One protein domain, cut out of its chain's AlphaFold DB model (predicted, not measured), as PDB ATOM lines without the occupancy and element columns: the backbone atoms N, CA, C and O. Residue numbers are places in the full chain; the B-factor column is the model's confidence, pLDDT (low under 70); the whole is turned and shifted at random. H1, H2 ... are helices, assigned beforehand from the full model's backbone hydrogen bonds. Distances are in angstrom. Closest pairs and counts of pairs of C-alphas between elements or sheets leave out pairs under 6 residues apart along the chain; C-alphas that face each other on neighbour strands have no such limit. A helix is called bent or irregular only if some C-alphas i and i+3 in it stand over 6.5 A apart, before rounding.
ATOM      1  N   CYS A   8     154.618 192.001 204.825       94.81
ATOM      2  CA  CYS A   8     154.581 192.314 203.399       94.81
ATOM      3  C   CYS A   8     154.655 191.036 202.550       94.81
ATOM      4  O   CYS A   8     153.836 190.846 201.650       94.81
ATOM      5  N   ASP A   9     155.571 190.123 202.888       95.31
ATOM      6  CA  ASP A   9     155.733 188.854 202.170       95.31
ATOM      7  C   ASP A   9     154.503 187.960 202.320       95.31
ATOM      8  O   ASP A   9     154.015 187.411 201.332       95.31
ATOM      9  N   ALA A  10     153.942 187.870 203.531       95.75
ATOM     10  CA  ALA A  10     152.737 187.085 203.785       95.75
ATOM     11  C   ALA A  10     151.520 187.617 203.009       95.75
ATOM     12  O   ALA A  10     150.795 186.830 202.400       95.75
ATOM     13  N   LYS A  11     151.322 188.944 202.956       95.56
ATOM     14  CA  LYS A  11     150.262 189.572 202.143       95.56
ATOM     15  C   LYS A  11     150.474 189.336 200.650       95.56
ATOM     16  O   LYS A  11     149.527 189.001 199.942       95.56
ATOM     17  N   LYS A  12     151.713 189.468 200.167       93.25
ATOM     18  CA  LYS A  12     152.061 189.186 198.768       93.25
ATOM     19  C   LYS A  12     151.764 187.731 198.411       93.25
ATOM     20  O   LYS A  12     151.181 187.464 197.365       93.25
ATOM     21  N   GLN A  13     152.115 186.796 199.290       92.19
ATOM     22  CA  GLN A  13     151.831 185.379 199.095       92.19
ATOM     23  C   GLN A  13     150.327 185.090 199.113       92.19
ATOM     24  O   GLN A  13     149.836 184.394 198.230       92.19
ATOM     25  N   ALA A  14     149.585 185.673 200.056       93.81
ATOM     26  CA  ALA A  14     148.130 185.563 200.107       93.81
ATOM     27  C   ALA A  14     147.469 186.075 198.818       93.81
ATOM     28  O   ALA A  14     146.638 185.373 198.237       93.81
ATOM     29  N   ARG A  15     147.906 187.235 198.313       92.25
ATOM     30  CA  ARG A  15     147.436 187.802 197.042       92.25
ATOM     31  C   ARG A  15     147.683 186.847 195.877       92.25
ATOM     32  O   ARG A  15     146.781 186.591 195.089       92.25
ATOM     33  N   ASN A  16     148.880 186.268 195.804       89.19
ATOM     34  CA  ASN A  16     149.233 185.293 194.767       89.19
ATOM     35  C   ASN A  16     148.415 183.987 194.860       89.19
ATOM     36  O   ASN A  16     148.371 183.218 193.904       89.19
ATOM     37  N   CYS A  17     147.761 183.725 195.995       88.25
ATOM     38  CA  CYS A  17     146.838 182.605 196.189       88.25
ATOM     39  C   CYS A  17     145.362 182.977 195.952       88.25
ATOM     40  O   CYS A  17     144.483 182.193 196.320       88.25
ATOM     41  N   GLY A  18     145.100 184.150 195.366       90.19
ATOM     42  CA  GLY A  18     143.763 184.618 194.995       90.19
ATOM     43  C   GLY A  18     142.975 185.274 196.128       90.19
ATOM     44  O   GLY A  18     141.782 185.487 195.969       90.19
ATOM     45  N   LEU A  19     143.596 185.581 197.272       93.06
ATOM     46  CA  LEU A  19     142.903 186.250 198.377       93.06
ATOM     47  C   LEU A  19     142.728 187.749 198.101       93.06
ATOM     48  O   LEU A  19     143.671 188.429 197.684       93.06
ATOM     49  N   ASP A  20     141.541 188.267 198.412       94.88
ATOM     50  CA  ASP A  20     141.219 189.693 198.340       94.88
ATOM     51  C   ASP A  20     141.844 190.425 199.538       94.88
ATOM     52  O   ASP A  20     141.296 190.469 200.642       94.88
ATOM     53  N   ILE A  21     143.055 190.958 199.338       95.62
ATOM     54  CA  ILE A  21     143.811 191.622 200.408       95.62
ATOM     55  C   ILE A  21     143.054 192.822 200.999       95.62
ATOM     56  O   ILE A  21     142.973 192.867 202.228       95.62
ATOM     57  N   PRO A  22     142.471 193.748 200.208       95.88
ATOM     58  CA  PRO A  22     141.650 194.829 200.752       95.88
ATOM     59  C   PRO A  22     140.498 194.352 201.647       95.88
ATOM     60  O   PRO A  22     140.355 194.862 202.762       95.88
ATOM     61  N   LYS A  23     139.713 193.347 201.225       95.88
ATOM     62  CA  LYS A  23     138.627 192.800 202.066       95.88
ATOM     63  C   LYS A  23     139.161 192.185 203.358       95.88
ATOM     64  O   LYS A  23     138.586 192.389 204.425       95.88
ATOM     65  N   LEU A  24     140.272 191.451 203.286       96.75
ATOM     66  CA  LEU A  24     140.887 190.855 204.474       96.75
ATOM     67  C   LEU A  24     141.440 191.913 205.435       96.75
ATOM     68  O   LEU A  24     141.331 191.748 206.646       96.75
ATOM     69  N   GLU A  25     142.034 192.993 204.929       96.12
ATOM     70  CA  GLU A  25     142.494 194.107 205.765       96.12
ATOM     71  C   GLU A  25     141.330 194.797 206.479       96.12
ATOM     72  O   GLU A  25     141.452 195.079 207.671       96.12
ATOM     73  N   ALA A  26     140.202 195.003 205.790       96.00
ATOM     74  CA  ALA A  26     138.987 195.546 206.392       96.00
ATOM     75  C   ALA A  26     138.453 194.633 207.509       96.00
ATOM     76  O   ALA A  26     138.250 195.099 208.629       96.00
ATOM     77  N   LEU A  27     138.348 193.324 207.251       96.12
ATOM     78  CA  LEU A  27     137.944 192.330 208.255       96.12
ATOM     79  C   LEU A  27     138.837 192.374 209.505       96.12
ATOM     80  O   LEU A  27     138.350 192.383 210.634       96.12
ATOM     81  N   LEU A  28     140.161 192.399 209.324       95.19
ATOM     82  CA  LEU A  28     141.090 192.444 210.455       95.19
ATOM     83  C   LEU A  28     141.031 193.783 211.205       95.19
ATOM     84  O   LEU A  28     141.238 193.797 212.417       95.19
ATOM     85  N   ALA A  29     140.743 194.888 210.514       94.00
ATOM     86  CA  ALA A  29     140.578 196.199 211.138       94.00
ATOM     87  C   ALA A  29     139.322 196.268 212.021       94.00
ATOM     88  O   ALA A  29     139.376 196.883 213.086       94.00
ATOM     89  N   GLU A  30     138.228 195.610 211.622       94.25
ATOM     90  CA  GLU A  30     136.998 195.532 212.421       94.25
ATOM     91  C   GLU A  30     137.187 194.724 213.710       94.25
ATOM     92  O   GLU A  30     136.702 195.124 214.767       94.25
ATOM     93  N   ILE A  31     137.963 193.636 213.658       90.69
ATOM     94  CA  ILE A  31     138.285 192.818 214.841       90.69
ATOM     95  C   ILE A  31     139.072 193.618 215.890       90.69
ATOM     96  O   ILE A  31     138.914 193.390 217.091       90.69
ATOM     97  N   GLY A  32     139.909 194.559 215.448       84.75
ATOM     98  CA  GLY A  32     140.691 195.444 216.305       84.75
ATOM     99  C   GLY A  32     142.207 195.226 216.199       84.75
ATOM    100  O   GLY A  32     142.694 194.551 215.292       84.75
ATOM    101  N   PRO A  33     143.001 195.831 217.102       85.00
ATOM    102  CA  PRO A  33     144.456 195.799 217.009       85.00
ATOM    103  C   PRO A  33     144.997 194.383 217.246       85.00
ATOM    104  O   PRO A  33     145.013 193.877 218.366       85.00
ATOM    105  N   LEU A  34     145.495 193.762 216.179       87.50
ATOM    106  CA  LEU A  34     146.161 192.464 216.222       87.50
ATOM    107  C   LEU A  34     147.676 192.632 216.291       87.50
ATOM    108  O   LEU A  34     148.258 193.549 215.708       87.50
ATOM    109  N   SER A  35     148.342 191.701 216.975       90.50
ATOM    110  CA  SER A  35     149.799 191.638 216.909       90.50
ATOM    111  C   SER A  35     150.239 191.250 215.495       90.50
ATOM    112  O   SER A  35     149.615 190.405 214.848       90.50
ATOM    113  N   ALA A  36     151.368 191.805 215.045       92.25
ATOM    114  CA  ALA A  36     151.931 191.478 213.735       92.25
ATOM    115  C   ALA A  36     152.086 189.959 213.536       92.25
ATOM    116  O   ALA A  36     151.823 189.450 212.451       92.25
ATOM    117  N   ARG A  37     152.434 189.221 214.601       92.56
ATOM    118  CA  ARG A  37     152.537 187.755 214.596       92.56
ATOM    119  C   ARG A  37     151.243 187.091 214.119       92.56
ATOM    120  O   ARG A  37     151.299 186.267 213.212       92.56
ATOM    121  N   TYR A  38     150.093 187.431 214.703       93.06
ATOM    122  CA  TYR A  38     148.826 186.783 214.343       93.06
ATOM    123  C   TYR A  38     148.290 187.255 212.999       93.06
ATOM    124  O   TYR A  38     147.714 186.451 212.272       93.06
ATOM    125  N   THR A  39     148.553 188.506 212.625       95.06
ATOM    126  CA  THR A  39     148.268 188.996 211.274       95.06
ATOM    127  C   THR A  39     149.042 188.193 210.223       95.06
ATOM    128  O   THR A  39     148.464 187.771 209.225       95.06
ATOM    129  N   ILE A  40     150.330 187.913 210.453       96.12
ATOM    130  CA  ILE A  40     151.139 187.093 209.536       96.12
ATOM    131  C   ILE A  40     150.598 185.656 209.489       96.12
ATOM    132  O   ILE A  40     150.360 185.139 208.398       96.12
ATOM    133  N   ILE A  41     150.350 185.023 210.644       95.50
ATOM    134  CA  ILE A  41     149.789 183.658 210.711       95.50
ATOM    135  C   ILE A  41     148.464 183.574 209.946       95.50
ATOM    136  O   ILE A  41     148.261 182.618 209.205       95.50
ATOM    137  N   PHE A  42     147.589 184.572 210.088       96.69
ATOM    138  CA  PHE A  42     146.312 184.638 209.381       96.69
ATOM    139  C   PHE A  42     146.491 184.592 207.862       96.69
ATOM    140  O   PHE A  42     145.913 183.722 207.211       96.69
ATOM    141  N   TYR A  43     147.330 185.470 207.297       97.19
ATOM    142  CA  TYR A  43     147.561 185.497 205.850       97.19
ATOM    143  C   TYR A  43     148.177 184.191 205.343       97.19
ATOM    144  O   TYR A  43     147.734 183.657 204.326       97.19
ATOM    145  N   LEU A  44     149.156 183.634 206.062       95.62
ATOM    146  CA  LEU A  44     149.794 182.377 205.666       95.62
ATOM    147  C   LEU A  44     148.826 181.192 205.746       95.62
ATOM    148  O   LEU A  44     148.768 180.392 204.813       95.62
ATOM    149  N   ALA A  45     148.027 181.094 206.810       95.12
ATOM    150  CA  ALA A  45     147.016 180.052 206.961       95.12
ATOM    151  C   ALA A  45     145.928 180.147 205.878       95.12
ATOM    152  O   ALA A  45     145.536 179.133 205.300       95.12
ATOM    153  N   ALA A  46     145.492 181.363 205.534       95.38
ATOM    154  CA  ALA A  46     144.507 181.599 204.480       95.38
ATOM    155  C   ALA A  46     144.983 181.110 203.097       95.38
ATOM    156  O   ALA A  46     144.165 180.713 202.260       95.38
ATOM    157  N   THR A  47     146.299 181.069 202.850       92.81
ATOM    158  CA  THR A  47     146.849 180.561 201.578       92.81
ATOM    159  C   THR A  47     146.609 179.064 201.372       92.81
ATOM    160  O   THR A  47     146.533 178.612 200.236       92.81
ATOM    161  N   GLY A  48     146.486 178.275 202.447       88.50
ATOM    162  CA  GLY A  48     146.409 176.811 202.368       88.50
ATOM    163  C   GLY A  48     147.660 176.128 201.799       88.50
ATOM    164  O   GLY A  48     147.592 174.954 201.437       88.50
ATOM    165  N   LEU A  49     148.782 176.847 201.691       89.88
ATOM    166  CA  LEU A  49     150.068 176.300 201.244       89.88
ATOM    167  C   LEU A  49     150.822 175.589 202.372       89.88
ATOM    168  O   LEU A  49     151.585 174.659 202.114       89.88
ATOM    169  N   PHE A  50     150.591 176.021 203.610       90.44
ATOM    170  CA  PHE A  50     151.256 175.518 204.804       90.44
ATOM    171  C   PHE A  50     150.296 174.663 205.628       90.44
ATOM    172  O   PHE A  50     149.137 175.032 205.835       90.44
ATOM    173  N   SER A  51     150.787 173.528 206.121       90.50
ATOM    174  CA  SER A  51     150.101 172.773 207.166       90.50
ATOM    175  C   SER A  51     150.125 173.543 208.494       90.50
ATOM    176  O   SER A  51     150.900 174.482 208.685       90.50
ATOM    177  N   ALA A  52     149.287 173.137 209.450       91.75
ATOM    178  CA  ALA A  52     149.343 173.705 210.795       91.75
ATOM    179  C   ALA A  52     150.678 173.397 211.502       91.75
ATOM    180  O   ALA A  52     151.099 174.181 212.350       91.75
ATOM    181  N   ASP A  53     151.341 172.287 211.159       92.19
ATOM    182  CA  ASP A  53     152.664 171.947 211.689       92.19
ATOM    183  C   ASP A  53     153.761 172.802 211.038       92.19
ATOM    184  O   ASP A  53     154.599 173.337 211.759       92.19
ATOM    185  N   ASP A  54     153.682 173.048 209.723       93.00
ATOM    186  CA  ASP A  54     154.608 173.935 208.995       93.00
ATOM    187  C   ASP A  54     154.579 175.345 209.613       93.00
ATOM    188  O   ASP A  54     155.612 175.970 209.859       93.00
ATOM    189  N   LEU A  55     153.374 175.846 209.914       93.25
ATOM    190  CA  LEU A  55     153.194 177.125 210.600       93.25
ATOM    191  C   LEU A  55     153.679 177.067 212.052       93.25
ATOM    192  O   LEU A  55     154.255 178.036 212.542       93.25
ATOM    193  N   ALA A  56     153.474 175.964 212.771       93.38
ATOM    194  CA  ALA A  56     153.955 175.858 214.146       93.38
ATOM    195  C   ALA A  56     155.486 175.929 214.191       93.38
ATOM    196  O   ALA A  56     156.033 176.706 214.978       93.38
ATOM    197  N   GLU A  57     156.162 175.210 213.295       92.38
ATOM    198  CA  GLU A  57     157.616 175.249 213.144       92.38
ATOM    199  C   GLU A  57     158.103 176.659 212.781       92.38
ATOM    200  O   GLU A  57     158.979 177.205 213.454       92.38
ATOM    201  N   MET A  58     157.475 177.298 211.788       92.50
ATOM    202  CA  MET A  58     157.830 178.650 211.334       92.50
ATOM    203  C   MET A  58     157.740 179.703 212.450       92.50
ATOM    204  O   MET A  58     158.490 180.677 212.450       92.50
ATOM    205  N   PHE A  59     156.844 179.506 213.419       90.75
ATOM    206  CA  PHE A  59     156.628 180.419 214.545       90.75
ATOM    207  C   PHE A  59     157.215 179.918 215.874       90.75
ATOM    208  O   PHE A  59     156.866 180.450 216.939       90.75
ATOM    209  N   ASN A  60     158.130 178.941 215.809       89.50
ATOM    210  CA  ASN A  60     158.828 178.336 216.947       89.50
ATOM    211  C   ASN A  60     157.871 177.851 218.049       89.50
ATOM    212  O   ASN A  60     158.122 178.029 219.244       89.50
ATOM    213  N   LEU A  61     156.743 177.272 217.649       86.81
ATOM    214  CA  LEU A  61     155.795 176.621 218.543       86.81
ATOM    215  C   LEU A  61     156.041 175.118 218.540       86.81
ATOM    216  O   LEU A  61     156.306 174.513 217.510       86.81
ATOM    217  N   SER A  62     155.900 174.500 219.708       85.19
ATOM    218  CA  SER A  62     156.195 173.076 219.886       85.19
ATOM    219  C   SER A  62     155.198 172.126 219.213       85.19
ATOM    220  O   SER A  62     155.472 170.933 219.145       85.19
ATOM    221  N   SER A  63     154.033 172.610 218.759       89.88
ATOM    222  CA  SER A  63     153.059 171.810 217.999       89.88
ATOM    223  C   SER A  63     151.992 172.665 217.308       89.88
ATOM    224  O   SER A  63     151.658 173.762 217.777       89.88
ATOM    225  N   SER A  64     151.364 172.110 216.268       87.19
ATOM    226  CA  SER A  64     150.140 172.651 215.655       87.19
ATOM    227  C   SER A  64     148.980 172.805 216.638       87.19
ATOM    228  O   SER A  64     148.192 173.743 216.517       87.19
ATOM    229  N   LYS A  65     148.875 171.942 217.658       90.50
ATOM    230  CA  LYS A  65     147.866 172.078 218.722       90.50
ATOM    231  C   LYS A  65     148.056 173.381 219.498       90.50
ATOM    232  O   LYS A  65     147.089 174.120 219.685       90.50
ATOM    233  N   ASN A  66     149.291 173.677 219.903       90.00
ATOM    234  CA  ASN A  66     149.612 174.916 220.610       90.00
ATOM    235  C   ASN A  66     149.357 176.133 219.724       90.00
ATOM    236  O   ASN A  66     148.719 177.079 220.177       90.00
ATOM    237  N   LEU A  67     149.754 176.065 218.450       93.06
ATOM    238  CA  LEU A  67     149.449 177.100 217.466       93.06
ATOM    239  C   LEU A  67     147.941 177.337 217.324       93.06
ATOM    240  O   LEU A  67     147.503 178.479 217.376       93.06
ATOM    241  N   ASN A  68     147.127 176.292 217.174       92.19
ATOM    242  CA  ASN A  68     145.688 176.457 216.972       92.19
ATOM    243  C   ASN A  68     144.991 176.969 218.244       92.19
ATOM    244  O   ASN A  68     144.072 177.781 218.162       92.19
ATOM    245  N   THR A  69     145.417 176.531 219.435       91.75
ATOM    246  CA  THR A  69     144.926 177.100 220.701       91.75
ATOM    247  C   THR A  69     145.277 178.582 220.819       91.75
ATOM    248  O   THR A  69     144.413 179.379 221.175       91.75
ATOM    249  N   ASP A  70     146.516 178.953 220.507       90.62
ATOM    250  CA  ASP A  70     147.001 180.330 220.582       90.62
ATOM    251  C   ASP A  70     146.311 181.230 219.546       90.62
ATOM    252  O   ASP A  70     145.759 182.276 219.884       90.62
ATOM    253  N   PHE A  71     146.201 180.767 218.300       93.25
ATOM    254  CA  PHE A  71     145.454 181.438 217.238       93.25
ATOM    255  C   PHE A  71     143.992 181.675 217.625       93.25
ATOM    256  O   PHE A  71     143.488 182.784 217.470       93.25
ATOM    257  N   ASN A  72     143.309 180.665 218.172       91.81
ATOM    258  CA  ASN A  72     141.915 180.812 218.587       91.81
ATOM    259  C   ASN A  72     141.740 181.856 219.690       91.81
ATOM    260  O   ASN A  72     140.777 182.606 219.632       91.81
ATOM    261  N   LYS A  73     142.660 181.926 220.658       90.75
ATOM    262  CA  LYS A  73     142.598 182.907 221.753       90.75
ATOM    263  C   LYS A  73     142.782 184.349 221.287       90.75
ATOM    264  O   LYS A  73     142.261 185.247 221.933       90.75
ATOM    265  N   ASN A  74     143.559 184.563 220.226       91.25
ATOM    266  CA  ASN A  74     143.955 185.902 219.793       91.25
ATOM    267  C   ASN A  74     143.209 186.390 218.544       91.25
ATOM    268  O   ASN A  74     143.196 187.587 218.282       91.25
ATOM    269  N   LEU A  75     142.627 185.486 217.748       92.12
ATOM    270  CA  LEU A  75     141.983 185.840 216.480       92.12
ATOM    271  C   LEU A  75     140.820 184.910 216.106       92.12
ATOM    272  O   LEU A  75     139.736 185.384 215.777       92.12
ATOM    273  N   GLY A  76     141.009 183.590 216.186       88.81
ATOM    274  CA  GLY A  76     140.021 182.605 215.713       88.81
ATOM    275  C   GLY A  76     138.655 182.669 216.405       88.81
ATOM    276  O   GLY A  76     137.635 182.407 215.764       88.81
ATOM    277  N   SER A  77     138.605 183.051 217.689       87.81
ATOM    278  CA  SER A  77     137.344 183.253 218.416       87.81
ATOM    279  C   SER A  77     136.591 184.502 217.981       87.81
ATOM    280  O   SER A  77     135.370 184.493 218.049       87.81
ATOM    281  N   HIS A  78     137.301 185.547 217.552       91.44
ATOM    282  CA  HIS A  78     136.701 186.798 217.090       91.44
ATOM    283  C   HIS A  78     136.199 186.669 215.655       91.44
ATOM    284  O   HIS A  78     135.118 187.147 215.338       91.44
ATOM    285  N   LEU A  79     136.942 185.951 214.806       93.00
ATOM    286  CA  LEU A  79     136.581 185.737 213.403       93.00
ATOM    287  C   LEU A  79     135.171 185.172 213.220       93.00
ATOM    288  O   LEU A  79     134.531 185.495 212.228       93.00
ATOM    289  N   LYS A  80     134.673 184.350 214.151       91.94
ATOM    290  CA  LYS A  80     133.331 183.767 214.032       91.94
ATOM    291  C   LYS A  80     132.228 184.833 213.991       91.94
ATOM    292  O   LYS A  80     131.269 184.657 213.255       91.94
ATOM    293  N   ASP A  81     132.380 185.927 214.740       91.75
ATOM    294  CA  ASP A  81     131.334 186.945 214.870       91.75
ATOM    295  C   ASP A  81     131.270 187.793 213.590       91.75
ATOM    296  O   ASP A  81     130.195 188.010 213.043       91.75
ATOM    297  N   TYR A  82     132.431 188.170 213.045       92.94
ATOM    298  CA  TYR A  82     132.537 188.956 211.804       92.94
ATOM    299  C   TYR A  82     132.300 188.138 210.533       92.94
ATOM    300  O   TYR A  82     131.982 188.682 209.480       92.94
ATOM    301  N   LEU A  83     132.476 186.820 210.613       93.12
ATOM    302  CA  LEU A  83     132.187 185.907 209.513       93.12
ATOM    303  C   LEU A  83     130.819 185.242 209.664       93.12
ATOM    304  O   LEU A  83     130.508 184.387 208.841       93.12
ATOM    305  N   GLU A  84     130.012 185.611 210.663       92.44
ATOM    306  CA  GLU A  84     128.679 185.049 210.929       92.44
ATOM    307  C   GLU A  84     128.693 183.508 210.959       92.44
ATOM    308  O   GLU A  84     128.089 182.837 210.115       92.44
ATOM    309  N   LEU A  85     129.471 182.941 211.881       91.06
ATOM    310  CA  LEU A  85     129.656 181.500 212.050       91.06
ATOM    311  C   LEU A  85     129.227 181.055 213.448       91.06
ATOM    312  O   LEU A  85     129.546 181.704 214.444       91.06
ATOM    313  N   ASP A  86     128.612 179.874 213.529       88.75
ATOM    314  CA  ASP A  86     128.236 179.257 214.809       88.75
ATOM    315  C   ASP A  86     129.462 178.782 215.610       88.75
ATOM    316  O   ASP A  86     129.462 178.757 216.845       88.75
ATOM    317  N   GLU A  87     130.544 178.431 214.908       87.81
ATOM    318  CA  GLU A  87     131.762 177.873 215.490       87.81
ATOM    319  C   GLU A  87     133.002 178.739 215.237       87.81
ATOM    320  O   GLU A  87     133.118 179.472 214.256       87.81
ATOM    321  N   ARG A  88     133.984 178.602 216.138       87.94
ATOM    322  CA  ARG A  88     135.294 179.256 216.017       87.94
ATOM    323  C   ARG A  88     136.048 178.799 214.767       87.94
ATOM    324  O   ARG A  88     136.009 177.626 214.393       87.94
ATOM    325  N   VAL A  89     136.837 179.706 214.196       90.44
ATOM    326  CA  VAL A  89     137.664 179.410 213.022       90.44
ATOM    327  C   VAL A  89     139.060 178.991 213.462       90.44
ATOM    328  O   VAL A  89     139.806 179.779 214.037       90.44
ATOM    329  N   GLY A  90     139.422 177.742 213.176       91.31
ATOM    330  CA  GLY A  90     140.779 177.239 213.369       91.31
ATOM    331  C   GLY A  90     141.652 177.458 212.136       91.31
ATOM    332  O   GLY A  90     141.158 177.695 211.034       91.31
ATOM    333  N   ILE A  91     142.964 177.297 212.303       91.88
ATOM    334  CA  ILE A  91     143.940 177.471 211.211       91.88
ATOM    335  C   ILE A  91     143.633 176.585 210.003       91.88
ATOM    336  O   ILE A  91     143.701 177.040 208.866       91.88
ATOM    337  N   THR A  92     143.258 175.330 210.241       88.50
ATOM    338  CA  THR A  92     142.989 174.356 209.176       88.50
ATOM    339  C   THR A  92     141.680 174.620 208.433       88.50
ATOM    340  O   THR A  92     141.553 174.237 207.274       88.50
ATOM    341  N   SER A  93     140.701 175.272 209.066       89.88
ATOM    342  CA  SER A  93     139.416 175.594 208.436       89.88
ATOM    343  C   SER A  93     139.375 176.993 207.821       89.88
ATOM    344  O   SER A  93     138.504 177.243 206.987       89.88
ATOM    345  N   LEU A  94     140.318 177.875 208.174       94.56
ATOM    346  CA  LEU A  94     140.321 179.288 207.787       94.56
ATOM    347  C   LEU A  94     140.172 179.498 206.279       94.56
ATOM    348  O   LEU A  94     139.267 180.209 205.853       94.56
ATOM    349  N   ARG A  95     141.007 178.847 205.459       93.50
ATOM    350  CA  ARG A  95     140.942 178.995 203.995       93.50
ATOM    351  C   ARG A  95     139.559 178.649 203.445       93.50
ATOM    352  O   ARG A  95     139.001 179.408 202.661       93.50
ATOM    353  N   ARG A  96     139.003 177.513 203.874       91.38
ATOM    354  CA  ARG A  96     137.682 177.040 203.432       91.38
ATOM    355  C   ARG A  96     136.578 178.021 203.825       91.38
ATOM    356  O   ARG A  96     135.665 178.250 203.043       91.38
ATOM    357  N   VAL A  97     136.658 178.583 205.029       93.25
ATOM    358  CA  VAL A  97     135.703 179.591 205.511       93.25
ATOM    359  C   VAL A  97     135.783 180.860 204.664       93.25
ATOM    360  O   VAL A  97     134.755 181.315 204.175       93.25
ATOM    361  N   LEU A  98     136.990 181.390 204.439       94.19
ATOM    362  CA  LEU A  98     137.200 182.593 203.626       94.19
ATOM    363  C   LEU A  98     136.707 182.407 202.186       94.19
ATOM    364  O   LEU A  98     136.126 183.325 201.617       94.19
ATOM    365  N   PHE A  99     136.870 181.206 201.623       89.62
ATOM    366  CA  PHE A  99     136.351 180.872 200.298       89.62
ATOM    367  C   PHE A  99     134.821 180.936 200.258       89.62
ATOM    368  O   PHE A  99     134.252 181.610 199.411       89.62
ATOM    369  N   LYS A 100     134.146 180.308 201.228       89.62
ATOM    370  CA  LYS A 100     132.676 180.336 201.329       89.62
ATOM    371  C   LYS A 100     132.102 181.728 201.605       89.62
ATOM    372  O   LYS A 100     130.924 181.950 201.356       89.62
ATOM    373  N   LYS A 101     132.909 182.629 202.167       91.62
ATOM    374  CA  LYS A 101     132.532 184.004 202.518       91.62
ATOM    375  C   LYS A 101     133.031 185.035 201.495       91.62
ATOM    376  O   LYS A 101     133.014 186.221 201.791       91.62
ATOM    377  N   ASP A 102     133.463 184.581 200.318       90.94
ATOM    378  CA  ASP A 102     133.780 185.435 199.169       90.94
ATOM    379  C   ASP A 102     134.924 186.446 199.420       90.94
ATOM    380  O   ASP A 102     134.908 187.608 198.997       90.94
TER     381      ASP A 102
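Overview. This is residues 8 to 102 of the 146 residues of an uncharacterized protein of Microcystis flos-aquae DF17 (UniProt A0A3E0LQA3). Six helices make a compact, rounded body around H3 in the middle, with H1 side by side with H3 and the long, kinked H5 crossing it nearly at right angles. H4 packs on the first turns of H5 and H2 on its last, while H6 packs on the second half of H3. The printed part has 95 residues with six named helices, H1 to H6 in order along the chain, and no named strand; the class is all helix. It is compact, with a radius of gyration of the C-alphas of 12.1 A and spans of 32 by 29 by 24 A.

Along the chain. Find C-alpha 8 at (154.581, 192.314, 203.399), where H1 begins; it runs to residue 16. H2 takes residues 21 to 31 over 15.5 A, and H3 residues 36 to 47 over 17.1 A. Go on to H4, residues 52 to 58, and then to H5, residues 64 to 82, the longest at 24.3 A. H5 starts at C-alpha 64, (150.140, 172.651, 215.655), has a kink of 55 degrees near residue 71 and is irregular, with C-alphas 74 and 77 7.3 A apart. H6, residues 91 to 100, 15.3 A long, ends at C-alpha 100, (132.676, 180.336, 201.329); it is irregular too, with C-alphas 92 and 95 7.2 A apart.

Arrangement. Start at H3, one of two hubs with H5. H1 touches H3 at a shallow tilt of 18 degrees, the same way; the closest C-alphas, of Ala 14 and Thr 47, are 5.4 A apart. With residues 42 to 47 alone H3 touches H6, at Ala 46 and Arg 95, whose C-alphas are 4.4 A apart, at a steep tilt of 61 degrees. H3 and H4 form a helical hairpin, closest at the C-alphas of Ile 41 and Leu 55, 7.4 A. H3 and H5 only just touch, with 3 pairs of C-alphas within 8 A, the closest being Tyr 38 and Phe 71 at 7.0 A; they are about perpendicular at 87 degrees. H5 touches H4 with residues 64 to 68 alone, closest at the C-alphas of Asp 53 and Ser 64, 4.8 A. It touches H2 with residues 78 to 82 alone, closest at the C-alphas of Ile 31 and His 78, 6.6 A. H1 is apart from H4, H5 and H6. In H1, H2, H3 and H4 every O i to N i+4 pair is within hydrogen-bond range; in H5 9 of 15 are, and in H6 4 of 6.

Size, cuts and confidence. Look at Ser 62 and Asp 102 for the two C-alphas farthest apart, 32.9 A. The printed part has no cut and no long link. Its mean pLDDT is 92.0, and no printed residue is under 70.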